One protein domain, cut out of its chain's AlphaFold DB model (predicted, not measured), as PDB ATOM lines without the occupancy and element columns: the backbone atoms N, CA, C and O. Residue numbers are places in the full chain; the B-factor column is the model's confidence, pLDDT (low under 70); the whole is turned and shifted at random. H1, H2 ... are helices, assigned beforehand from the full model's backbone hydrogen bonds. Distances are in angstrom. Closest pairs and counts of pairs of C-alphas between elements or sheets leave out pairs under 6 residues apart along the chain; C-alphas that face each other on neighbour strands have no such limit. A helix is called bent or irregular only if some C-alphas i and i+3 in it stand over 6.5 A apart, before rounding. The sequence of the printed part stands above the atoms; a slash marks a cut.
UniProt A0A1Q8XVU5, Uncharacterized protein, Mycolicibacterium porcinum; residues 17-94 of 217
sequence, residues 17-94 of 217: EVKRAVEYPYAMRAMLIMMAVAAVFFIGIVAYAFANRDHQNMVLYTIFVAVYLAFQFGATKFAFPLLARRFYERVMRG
ATOM      1  N   GLU A  17     102.398 114.225  70.555       73.81
ATOM      2  CA  GLU A  17     101.198 114.572  71.327       73.81
ATOM      3  C   GLU A  17     101.482 114.596  72.831       73.81
ATOM      4  O   GLU A  17     101.166 115.576  73.506       73.81
ATOM      5  N   VAL A  18     102.172 113.574  73.348       71.44
ATOM      6  CA  VAL A  18     102.586 113.512  74.757       71.44
ATOM      7  C   VAL A  18     103.480 114.702  75.109       71.44
ATOM      8  O   VAL A  18     103.245 115.368  76.111       71.44
ATOM      9  N   LYS A  19     104.470 115.036  74.274       71.12
ATOM     10  CA  LYS A  19     105.346 116.201  74.491       71.12
ATOM     11  C   LYS A  19     104.604 117.539  74.506       71.12
ATOM     12  O   LYS A  19     105.062 118.457  75.181       71.12
ATOM     13  N   ARG A  20     103.527 117.676  73.724       70.50
ATOM     14  CA  ARG A  20     102.717 118.905  73.662       70.50
ATOM     15  C   ARG A  20     101.749 119.008  74.835       70.50
ATOM     16  O   ARG A  20     101.565 120.097  75.367       70.50
ATOM     17  N   ALA A  21     101.129 117.895  75.216       72.12
ATOM     18  CA  ALA A  21     100.080 117.873  76.225       72.12
ATOM     19  C   ALA A  21     100.637 117.790  77.655       72.12
ATOM     20  O   ALA A  21     100.036 118.313  78.585       72.12
ATOM     21  N   VAL A  22     101.782 117.141  77.863       75.50
ATOM     22  CA  VAL A  22     102.339 116.916  79.201       75.50
ATOM     23  C   VAL A  22     103.174 118.114  79.654       75.50
ATOM     24  O   VAL A  22     104.142 118.503  79.002       75.50
ATOM     25  N   GLU A  23     102.861 118.663  80.828       74.69
ATOM     26  CA  GLU A  23     103.750 119.611  81.490       74.69
ATOM     27  C   GLU A  23     104.992 118.871  81.988       74.69
ATOM     28  O   GLU A  23     104.919 117.989  82.843       74.69
ATOM     29  N   TYR A  24     106.147 119.204  81.410       65.69
ATOM     30  CA  TYR A  24     107.383 118.483  81.682       65.69
ATOM     31  C   TYR A  24     107.698 118.419  83.181       65.69
ATOM     32  O   TYR A  24     107.636 119.443  83.872       65.69
ATOM     33  N   PRO A  25     108.112 117.240  83.687       63.78
ATOM     34  CA  PRO A  25     108.471 117.090  85.086       63.78
ATOM     35  C   PRO A  25     109.600 118.056  85.455       63.78
ATOM     36  O   PRO A  25     110.449 118.402  84.628       63.78
ATOM     37  N   TYR A  26     109.627 118.454  86.728       60.88
ATOM     38  CA  TYR A  26     110.526 119.474  87.273       60.88
ATOM     39  C   TYR A  26     111.993 119.311  86.841       60.88
ATOM     40  O   TYR A  26     112.642 120.295  86.508       60.88
ATOM     41  N   ALA A  27     112.496 118.076  86.757       60.44
ATOM     42  CA  ALA A  27     113.861 117.789  86.314       60.44
ATOM     43  C   ALA A  27     114.142 118.222  84.861       60.44
ATOM     44  O   ALA A  27     115.178 118.824  84.587       60.44
ATOM     45  N   MET A  28     113.212 117.975  83.931       64.44
ATOM     46  CA  MET A  28     113.362 118.411  82.536       64.44
ATOM     47  C   MET A  28     113.217 119.927  82.410       64.44
ATOM     48  O   MET A  28     113.991 120.558  81.693       64.44
ATOM     49  N   ARG A  29     112.293 120.534  83.165       65.88
ATOM     50  CA  ARG A  29     112.142 121.995  83.215       65.88
ATOM     51  C   ARG A  29     113.390 122.681  83.781       65.88
ATOM     52  O   ARG A  29     113.854 123.657  83.203       65.88
ATOM     53  N   ALA A  30     113.966 122.149  84.858       66.50
ATOM     54  CA  ALA A  30     115.204 122.651  85.446       66.50
ATOM     55  C   ALA A  30     116.379 122.544  84.466       66.50
ATOM     56  O   ALA A  30     117.132 123.501  84.314       66.50
ATOM     57  N   MET A  31     116.500 121.427  83.741       69.31
ATOM     58  CA  MET A  31     117.546 121.252  82.731       69.31
ATOM     59  C   MET A  31     117.414 122.263  81.580       69.31
ATOM     60  O   MET A  31     118.412 122.853  81.169       69.31
ATOM     61  N   LEU A  32     116.189 122.523  81.107       71.75
ATOM     62  CA  LEU A  32     115.921 123.542  80.087       71.75
ATOM     63  C   LEU A  32     116.278 124.957  80.569       71.75
ATOM     64  O   LEU A  32     116.930 125.704  79.841       71.75
ATOM     65  N   ILE A  33     115.906 125.313  81.804       76.31
ATOM     66  CA  ILE A  33     116.256 126.611  82.405       76.31
ATOM     67  C   ILE A  33     117.777 126.746  82.544       76.31
ATOM     68  O   ILE A  33     118.338 127.758  82.132       76.31
ATOM     69  N   MET A  34     118.454 125.716  83.059       75.56
ATOM     70  CA  MET A  34     119.914 125.703  83.197       75.56
ATOM     71  C   MET A  34     120.613 125.883  81.850       75.56
ATOM     72  O   MET A  34     121.583 126.630  81.753       75.56
ATOM     73  N   MET A  35     120.096 125.257  80.791       75.38
ATOM     74  CA  MET A  35     120.619 125.442  79.441       75.38
ATOM     75  C   MET A  35     120.406 126.856  78.904       75.38
ATOM     76  O   MET A  35     121.321 127.394  78.281       75.38
ATOM     77  N   ALA A  36     119.241 127.459  79.147       78.25
ATOM     78  CA  ALA A  36     118.964 128.838  78.750       78.25
ATOM     79  C   ALA A  36     119.894 129.827  79.474       78.25
ATOM     80  O   ALA A  36     120.498 130.684  78.834       78.25
ATOM     81  N   VAL A  37     120.088 129.654  80.786       79.56
ATOM     82  CA  VAL A  37     121.038 130.451  81.582       79.56
ATOM     83  C   VAL A  37     122.463 130.275  81.061       79.56
ATOM     84  O   VAL A  37     123.171 131.259  80.841       79.56
ATOM     85  N   ALA A  38     122.875 129.036  80.796       78.44
ATOM     86  CA  ALA A  38     124.199 128.761  80.259       78.44
ATOM     87  C   ALA A  38     124.393 129.359  78.853       78.44
ATOM     88  O   ALA A  38     125.501 129.770  78.521       78.44
ATOM     89  N   ALA A  39     123.330 129.466  78.046       79.62
ATOM     90  CA  ALA A  39     123.386 130.094  76.725       79.62
ATOM     91  C   ALA A  39     123.614 131.606  76.824       79.62
ATOM     92  O   ALA A  39     124.441 132.148  76.095       79.62
ATOM     93  N   VAL A  40     122.949 132.280  77.767       82.75
ATOM     94  CA  VAL A  40     123.188 133.706  78.045       82.75
ATOM     95  C   VAL A  40     124.629 133.929  78.509       82.75
ATOM     96  O   VAL A  40     125.312 134.817  77.999       82.75
ATOM     97  N   PHE A  41     125.120 133.089  79.424       79.56
ATOM     98  CA  PHE A  41     126.500 133.165  79.907       79.56
ATOM     99  C   PHE A  41     127.517 132.946  78.778       79.56
ATOM    100  O   PHE A  41     128.493 133.686  78.656       79.56
ATOM    101  N   PHE A  42     127.248 131.982  77.898       80.19
ATOM    102  CA  PHE A  42     128.061 131.715  76.718       80.19
ATOM    103  C   PHE A  42     128.101 132.906  75.750       80.19
ATOM    104  O   PHE A  42     129.183 133.287  75.311       80.19
ATOM    105  N   ILE A  43     126.957 133.534  75.452       81.56
ATOM    106  CA  ILE A  43     126.905 134.737  74.602       81.56
ATOM    107  C   ILE A  43     127.754 135.858  75.214       81.56
ATOM    108  O   ILE A  43     128.511 136.513  74.496       81.56
ATOM    109  N   GLY A  44     127.691 136.033  76.538       79.81
ATOM    110  CA  GLY A  44     128.535 136.983  77.266       79.81
ATOM    111  C   GLY A  44     130.031 136.694  77.112       79.81
ATOM    112  O   GLY A  44     130.802 137.606  76.813       79.81
ATOM    113  N   ILE A  45     130.443 135.428  77.237       78.06
ATOM    114  CA  ILE A  45     131.839 135.007  77.037       78.06
ATOM    115  C   ILE A  45     132.296 135.264  75.598       78.06
ATOM    116  O   ILE A  45     133.391 135.784  75.391       78.06
ATOM    117  N   VAL A  46     131.472 134.930  74.604       77.06
ATOM    118  CA  VAL A  46     131.806 135.140  73.188       77.06
ATOM    119  C   VAL A  46     131.955 136.630  72.879       77.06
ATOM    120  O   VAL A  46     132.932 137.022  72.242       77.06
ATOM    121  N   ALA A  47     131.039 137.473  73.366       81.06
ATOM    122  CA  ALA A  47     131.125 138.923  73.203       81.06
ATOM    123  C   ALA A  47     132.385 139.499  73.873       81.06
ATOM    124  O   ALA A  47     133.094 140.308  73.275       81.06
ATOM    125  N   TYR A  48     132.708 139.032  75.083       75.56
ATOM    126  CA  TYR A  48     133.913 139.438  75.805       75.56
ATOM    127  C   TYR A  48     135.203 139.016  75.085       75.56
ATOM    128  O   TYR A  48     136.126 139.820  74.957       75.56
ATOM    129  N   ALA A  49     135.257 137.785  74.569       75.75
ATOM    130  CA  ALA A  49     136.386 137.286  73.783       75.75
ATOM    131  C   ALA A  49     136.551 138.063  72.465       75.75
ATOM    132  O   ALA A  49     137.668 138.337  72.034       75.75
ATOM    133  N   PHE A  50     135.444 138.475  71.838       78.19
ATOM    134  CA  PHE A  50     135.471 139.299  70.629       78.19
ATOM    135  C   PHE A  50     135.949 140.733  70.903       78.19
ATOM    136  O   PHE A  50     136.589 141.323  70.036       78.19
ATOM    137  N   ALA A  51     135.657 141.283  72.083       80.62
ATOM    138  CA  ALA A  51     136.131 142.601  72.503       80.62
ATOM    139  C   ALA A  51     137.615 142.599  72.921       80.62
ATOM    140  O   ALA A  51     138.300 143.596  72.727       80.62
ATOM    141  N   ASN A  52     138.122 141.479  73.452       79.25
ATOM    142  CA  ASN A  52     139.483 141.347  73.987       79.25
ATOM    143  C   ASN A  52     140.329 140.340  73.194       79.25
ATOM    144  O   ASN A  52     140.996 139.486  73.774       79.25
ATOM    145  N   ARG A  53     140.304 140.411  71.860       69.81
ATOM    146  CA  ARG A  53     140.923 139.387  70.996       69.81
ATOM    147  C   ARG A  53     142.429 139.200  71.176       69.81
ATOM    148  O   ARG A  53     142.928 138.123  70.869       69.81
ATOM    149  N   ASP A  54     143.122 140.206  71.701       76.06
ATOM    150  CA  ASP A  54     144.573 140.178  71.916       76.06
ATOM    151  C   ASP A  54     144.965 139.703  73.330       76.06
ATOM    152  O   ASP A  54     146.136 139.728  73.706       76.06
ATOM    153  N   HIS A  55     143.997 139.264  74.148       74.62
ATOM    154  CA  HIS A  55     144.275 138.749  75.488       74.62
ATOM    155  C   HIS A  55     144.914 137.354  75.457       74.62
ATOM    156  O   HIS A  55     144.488 136.450  74.738       74.62
ATOM    157  N   GLN A  56     145.869 137.129  76.359       73.75
ATOM    158  CA  GLN A  56     146.632 135.880  76.487       73.75
ATOM    159  C   GLN A  56     145.758 134.629  76.741       73.75
ATOM    160  O   GLN A  56     146.160 133.511  76.429       73.75
ATOM    161  N   ASN A  57     144.539 134.812  77.260       77.12
ATOM    162  CA  ASN A  57     143.626 133.730  77.648       77.12
ATOM    163  C   ASN A  57     142.657 133.274  76.533       77.12
ATOM    164  O   ASN A  57     141.773 132.457  76.796       77.12
ATOM    165  N   MET A  58     142.806 133.744  75.287       75.25
ATOM    166  CA  MET A  58     141.916 133.383  74.162       75.25
ATOM    167  C   MET A  58     141.809 131.873  73.897       75.25
ATOM    168  O   MET A  58     140.747 131.382  73.499       75.25
ATOM    169  N   VAL A  59     142.868 131.109  74.179       76.69
ATOM    170  CA  VAL A  59     142.856 129.640  74.065       76.69
ATOM    171  C   VAL A  59     141.869 129.013  75.056       76.69
ATOM    172  O   VAL A  59     141.073 128.158  74.670       76.69
ATOM    173  N   LEU A  60     141.855 129.475  76.312       77.31
ATOM    174  CA  LEU A  60     140.934 128.979  77.341       77.31
ATOM    175  C   LEU A  60     139.477 129.269  76.971       77.31
ATOM    176  O   LEU A  60     138.630 128.388  77.112       77.31
ATOM    177  N   TYR A  61     139.191 130.461  76.438       75.94
ATOM    178  CA  TYR A  61     137.845 130.814  75.977       75.94
ATOM    179  C   TYR A  61     137.386 129.940  74.809       75.94
ATOM    180  O   TYR A  61     136.254 129.462  74.812       75.94
ATOM    181  N   THR A  62     138.270 129.670  73.848       75.62
ATOM    182  CA  THR A  62     137.960 128.811  72.695       75.62
ATOM    183  C   THR A  62     137.648 127.378  73.134       75.62
ATOM    184  O   THR A  62     136.676 126.787  72.665       75.62
ATOM    185  N   ILE A  63     138.418 126.832  74.082       80.00
ATOM    186  CA  ILE A  63     138.165 125.505  74.661       80.00
ATOM    187  C   ILE A  63     136.824 125.489  75.400       80.00
ATOM    188  O   ILE A  63     136.017 124.589  75.175       80.00
ATOM    189  N   PHE A  64     136.548 126.498  76.233       80.88
ATOM    190  CA  PHE A  64     135.267 126.613  76.936       80.88
ATOM    191  C   PHE A  64     134.090 126.647  75.962       80.88
ATOM    192  O   PHE A  64     133.080 125.974  76.176       80.88
ATOM    193  N   VAL A  65     134.243 127.392  74.865       79.62
ATOM    194  CA  VAL A  65     133.226 127.504  73.825       79.62
ATOM    195  C   VAL A  65     132.987 126.158  73.140       79.62
ATOM    196  O   VAL A  65     131.839 125.732  73.007       79.62
ATOM    197  N   ALA A  66     134.055 125.459  72.753       80.75
ATOM    198  CA  ALA A  66     133.965 124.153  72.110       80.75
ATOM    199  C   ALA A  66     133.319 123.099  73.028       80.75
ATOM    200  O   ALA A  66     132.430 122.367  72.590       80.75
ATOM    201  N   VAL A  67     133.711 123.057  74.307       83.88
ATOM    202  CA  VAL A  67     133.130 122.148  75.309       83.88
ATOM    203  C   VAL A  67     131.649 122.446  75.520       83.88
ATOM    204  O   VAL A  67     130.838 121.522  75.540       83.88
ATOM    205  N   TYR A  68     131.275 123.724  75.622       82.00
ATOM    206  CA  TYR A  68     129.879 124.117  75.772       82.00
ATOM    207  C   TYR A  68     129.032 123.712  74.560       82.00
ATOM    208  O   TYR A  68     127.965 123.123  74.727       82.00
ATOM    209  N   LEU A  69     129.512 123.964  73.338       82.12
ATOM    210  CA  LEU A  69     128.807 123.568  72.116       82.12
ATOM    211  C   LEU A  69     128.667 122.045  72.007       82.12
ATOM    212  O   LEU A  69     127.585 121.559  71.679       82.12
ATOM    213  N   ALA A  70     129.719 121.288  72.337       82.94
ATOM    214  CA  ALA A  70     129.673 119.828  72.368       82.94
ATOM    215  C   ALA A  70     128.669 119.311  73.413       82.94
ATOM    216  O   ALA A  70     127.875 118.419  73.113       82.94
ATOM    217  N   PHE A  71     128.647 119.907  74.610       82.12
ATOM    218  CA  PHE A  71     127.670 119.590  75.652       82.12
ATOM    219  C   PHE A  71     126.238 119.896  75.202       82.12
ATOM    220  O   PHE A  71     125.366 119.038  75.324       82.12
ATOM    221  N   GLN A  72     125.990 121.077  74.624       78.56
ATOM    222  CA  GLN A  72     124.664 121.460  74.132       78.56
ATOM    223  C   GLN A  72     124.190 120.553  73.002       78.56
ATOM    224  O   GLN A  72     123.031 120.132  72.993       78.56
ATOM    225  N   PHE A  73     125.073 120.208  72.066       80.38
ATOM    226  CA  PHE A  73     124.764 119.254  71.006       80.38
ATOM    227  C   PHE A  73     124.451 117.870  71.588       80.38
ATOM    228  O   PHE A  73     123.425 117.278  71.257       80.38
ATOM    229  N   GLY A  74     125.278 117.395  72.524       79.69
ATOM    230  CA  GLY A  74     125.074 116.157  73.273       79.69
ATOM    231  C   GLY A  74     123.705 116.102  73.961       79.69
ATOM    232  O   GLY A  74     122.928 115.162  73.778       79.69
ATOM    233  N   ALA A  75     123.378 117.153  74.712       77.62
ATOM    234  CA  ALA A  75     122.123 117.271  75.438       77.62
ATOM    235  C   ALA A  75     120.915 117.292  74.486       77.62
ATOM    236  O   ALA A  75     119.995 116.487  74.635       77.62
ATOM    237  N   THR A  76     120.939 118.168  73.477       76.75
ATOM    238  CA  THR A  76     119.818 118.398  72.544       76.75
ATOM    239  C   THR A  76     119.568 117.241  71.589       76.75
ATOM    240  O   THR A  76     118.411 116.919  71.321       76.75
ATOM    241  N   LYS A  77     120.622 116.599  71.074       77.69
ATOM    242  CA  LYS A  77     120.493 115.539  70.064       77.69
ATOM    243  C   LYS A  77     120.417 114.137  70.646       77.69
ATOM    244  O   LYS A  77     119.845 113.270  69.993       77.69
ATOM    245  N   PHE A  78     120.933 113.912  71.853       79.25
ATOM    246  CA  PHE A  78     120.983 112.569  72.433       79.25
ATOM    247  C   PHE A  78     120.250 112.479  73.767       79.25
ATOM    248  O   PHE A  78     119.339 111.661  73.897       79.25
ATOM    249  N   ALA A  79     120.579 113.332  74.742       75.81
ATOM    250  CA  ALA A  79     120.029 113.195  76.093       75.81
ATOM    251  C   ALA A  79     118.511 113.443  76.145       75.81
ATOM    252  O   ALA A  79     117.775 112.583  76.630       75.81
ATOM    253  N   PHE A  80     118.015 114.567  75.611       74.31
ATOM    254  CA  PHE A  80     116.574 114.856  75.638       74.31
ATOM    255  C   PHE A  80     115.743 113.867  74.819       74.31
ATOM    256  O   PHE A  80     114.740 113.390  75.351       74.31
ATOM    257  N   PRO A  81     116.122 113.496  73.579       77.38
ATOM    258  CA  PRO A  81     115.377 112.484  72.836       77.38
ATOM    259  C   PRO A  81     115.331 111.139  73.563       77.38
ATOM    260  O   PRO A  81     114.278 110.505  73.599       77.38
ATOM    261  N   LEU A  82     116.431 110.729  74.205       81.06
ATOM    262  CA  LEU A  82     116.474 109.498  74.993       81.06
ATOM    263  C   LEU A  82     115.561 109.573  76.225       81.06
ATOM    264  O   LEU A  82     114.822 108.626  76.493       81.06
ATOM    265  N   LEU A  83     115.580 110.685  76.964       79.44
ATOM    266  CA  LEU A  83     114.710 110.894  78.125       79.44
ATOM    267  C   LEU A  83     113.231 110.936  77.724       79.44
ATOM    268  O   LEU A  83     112.410 110.280  78.362       79.44
ATOM    269  N   ALA A  84     112.896 111.644  76.643       76.81
ATOM    270  CA  ALA A  84     111.540 111.703  76.108       76.81
ATOM    271  C   ALA A  84     111.059 110.326  75.632       76.81
ATOM    272  O   ALA A  84     109.922 109.946  75.898       76.81
ATOM    273  N   ARG A  85     111.935 109.546  74.985       80.25
ATOM    274  CA  ARG A  85     111.631 108.172  74.581       80.25
ATOM    275  C   ARG A  85     111.382 107.270  75.786       80.25
ATOM    276  O   ARG A  85     110.373 106.580  75.805       80.25
ATOM    277  N   ARG A  86     112.242 107.306  76.809       81.69
ATOM    278  CA  ARG A  86     112.047 106.529  78.050       81.69
ATOM    279  C   ARG A  86     110.762 106.915  78.771       81.69
ATOM    280  O   ARG A  86     110.066 106.050  79.292       81.69
ATOM    281  N   PHE A  87     110.450 108.209  78.801       81.19
ATOM    282  CA  PHE A  87     109.187 108.698  79.336       81.19
ATOM    283  C   PHE A  87     108.015 108.111  78.553       81.19
ATOM    284  O   PHE A  87     107.148 107.491  79.153       81.19
ATOM    285  N   TYR A  88     108.030 108.223  77.223       81.88
ATOM    286  CA  TYR A  88     106.992 107.665  76.361       81.88
ATOM    287  C   TYR A  88     106.846 106.146  76.514       81.88
ATOM    288  O   TYR A  88     105.739 105.652  76.671       81.88
ATOM    289  N   GLU A  89     107.945 105.394  76.564       83.19
ATOM    290  CA  GLU A  89     107.920 103.949  76.833       83.19
ATOM    291  C   GLU A  89     107.251 103.636  78.180       83.19
ATOM    292  O   GLU A  89     106.514 102.659  78.299       83.19
ATOM    293  N   ARG A  90     107.451 104.492  79.188       83.62
ATOM    294  CA  ARG A  90     106.804 104.384  80.501       83.62
ATOM    295  C   ARG A  90     105.312 104.736  80.447       83.62
ATOM    296  O   ARG A  90     104.530 104.063  81.111       83.62
ATOM    297  N   VAL A  91     104.916 105.717  79.626       84.81
ATOM    298  CA  VAL A  91     103.500 105.990  79.303       84.81
ATOM    299  C   VAL A  91     102.866 104.757  78.656       84.81
ATOM    300  O   VAL A  91     101.817 104.305  79.096       84.81
ATOM    301  N   MET A  92     103.520 104.155  77.664       84.38
ATOM    302  CA  MET A  92     102.968 103.010  76.931       84.38
ATOM    303  C   MET A  92     102.926 101.718  77.753       84.38
ATOM    304  O   MET A  92     102.072 100.871  77.517       84.38
ATOM    305  N   ARG A  93     103.826 101.550  78.730       83.56
ATOM    306  CA  ARG A  93     103.873 100.354  79.589       83.56
ATOM    307  C   ARG A  93     102.687 100.258  80.555       83.56
ATOM    308  O   ARG A  93     102.359  99.162  80.993       83.56
ATOM    309  N   GLY A  94     102.074 101.383  80.912       84.50
ATOM    310  CA  GLY A  94     100.991 101.397  81.895       84.50
ATOM    311  C   GLY A  94     100.636 102.783  82.414       84.50
ATOM    312  O   GLY A  94     100.222 102.912  83.554       84.50
TER     313      GLY A  94
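What this domain is: This is residues 17 to 94 of the 217 residues of an uncharacterized protein of Mycolicibacterium porcinum (UniProt A0A1Q8XVU5). The model is a long, thin helical hairpin: H2 runs out along the rod, the chain turns at residues 52 to 57, and the long bent helix H3 folds back beside it, with its arms H3a and H3b in nearly one line. H1, a short helix of five residues, sits at the open end of the hairpin beside H3b, and residues 51 to 56 stick out at the closed end. The printed part has 78 residues with three named helices, in the order H1, H2, H3, and no named strand; the class is all helix. It is only just loose, close to extended, with a radius of gyration of the C-alphas of 17.2 A. The C-alphas span 59 by 18 by 17 A along their three main axes, a rod.

How they stand to each other: H1, residues 17 to 21, is joined by a tight link of 4 residues to H2, residues 26 to 51, and the two are apart. H2 is joined by a short link of 6 residues to H3, residues 58 to 94. By its hydrogen bonds H3 was assigned as one helix, but it is bent: C-alphas 77 and 80 are 6.8 A apart, where about 5 A is the distance in a regular helix. Its arms are H3a, residues 58 to 77, and H3b, residues 80 to 94; residues 78 and 79 belong to neither. The lines of H3a and H3b stand at a shallow tilt of 22 degrees. H2 and H3a form a helical hairpin. They touch, with 8 pairs of C-alphas within 8 A, and their closest C-alphas are those of Ala 49 and Met 58, 6.8 A apart. They run opposite ways at a shallow tilt of 28 degrees, with their centres 11.2 A apart. H2 and H3b are near each other, with 5 pairs of C-alphas within 10 A and no pair within 8 A. H1 and H3b are close but not clearly touching, with 2 pairs of C-alphas within 8 A; the closest are those of Val 18 and Tyr 88, 7.5 A apart. H1 and H3a are apart. In H1, H2 and H3a every pair of O i and N i+4 is within hydrogen-bond range; in H3b 10 of 11 are.

Where its parts are: The printed part begins with H1 at C-alpha 17, at (101.198, 114.572, 71.327), and H1 measures 6.0 A from its first to its last C-alpha. H2 begins at C-alpha 26, at (110.526, 119.474, 87.273), and ends at C-alpha 51, at (136.131, 142.601, 72.503), 37.5 A from the first. H3a, from Met 58 to Lys 77, measures 28.2 A from first to last C-alpha. H3b, from Phe 80 to Gly 94, measures 21.5 A and ends at C-alpha 94, at (100.991, 101.397, 81.895).

The domain as a whole: The two C-alphas farthest apart are those of Asp 54 and Gly 94, at 59.2 A, while the first and last printed C-alphas, those of Glu 17 and Gly 94, are 16.9 A apart. Residues 51 to 56, of which residue 51 belongs to H2, stand free. The printed part has no cut, and neither of its two links is long. The mean pLDDT of the printed part is 76.9. The model's confidence is low, under 70, at 9 residues: residues 24 to 31, of which 26 to 31 belong to H2, and residue 53, in the link from H2 to H3.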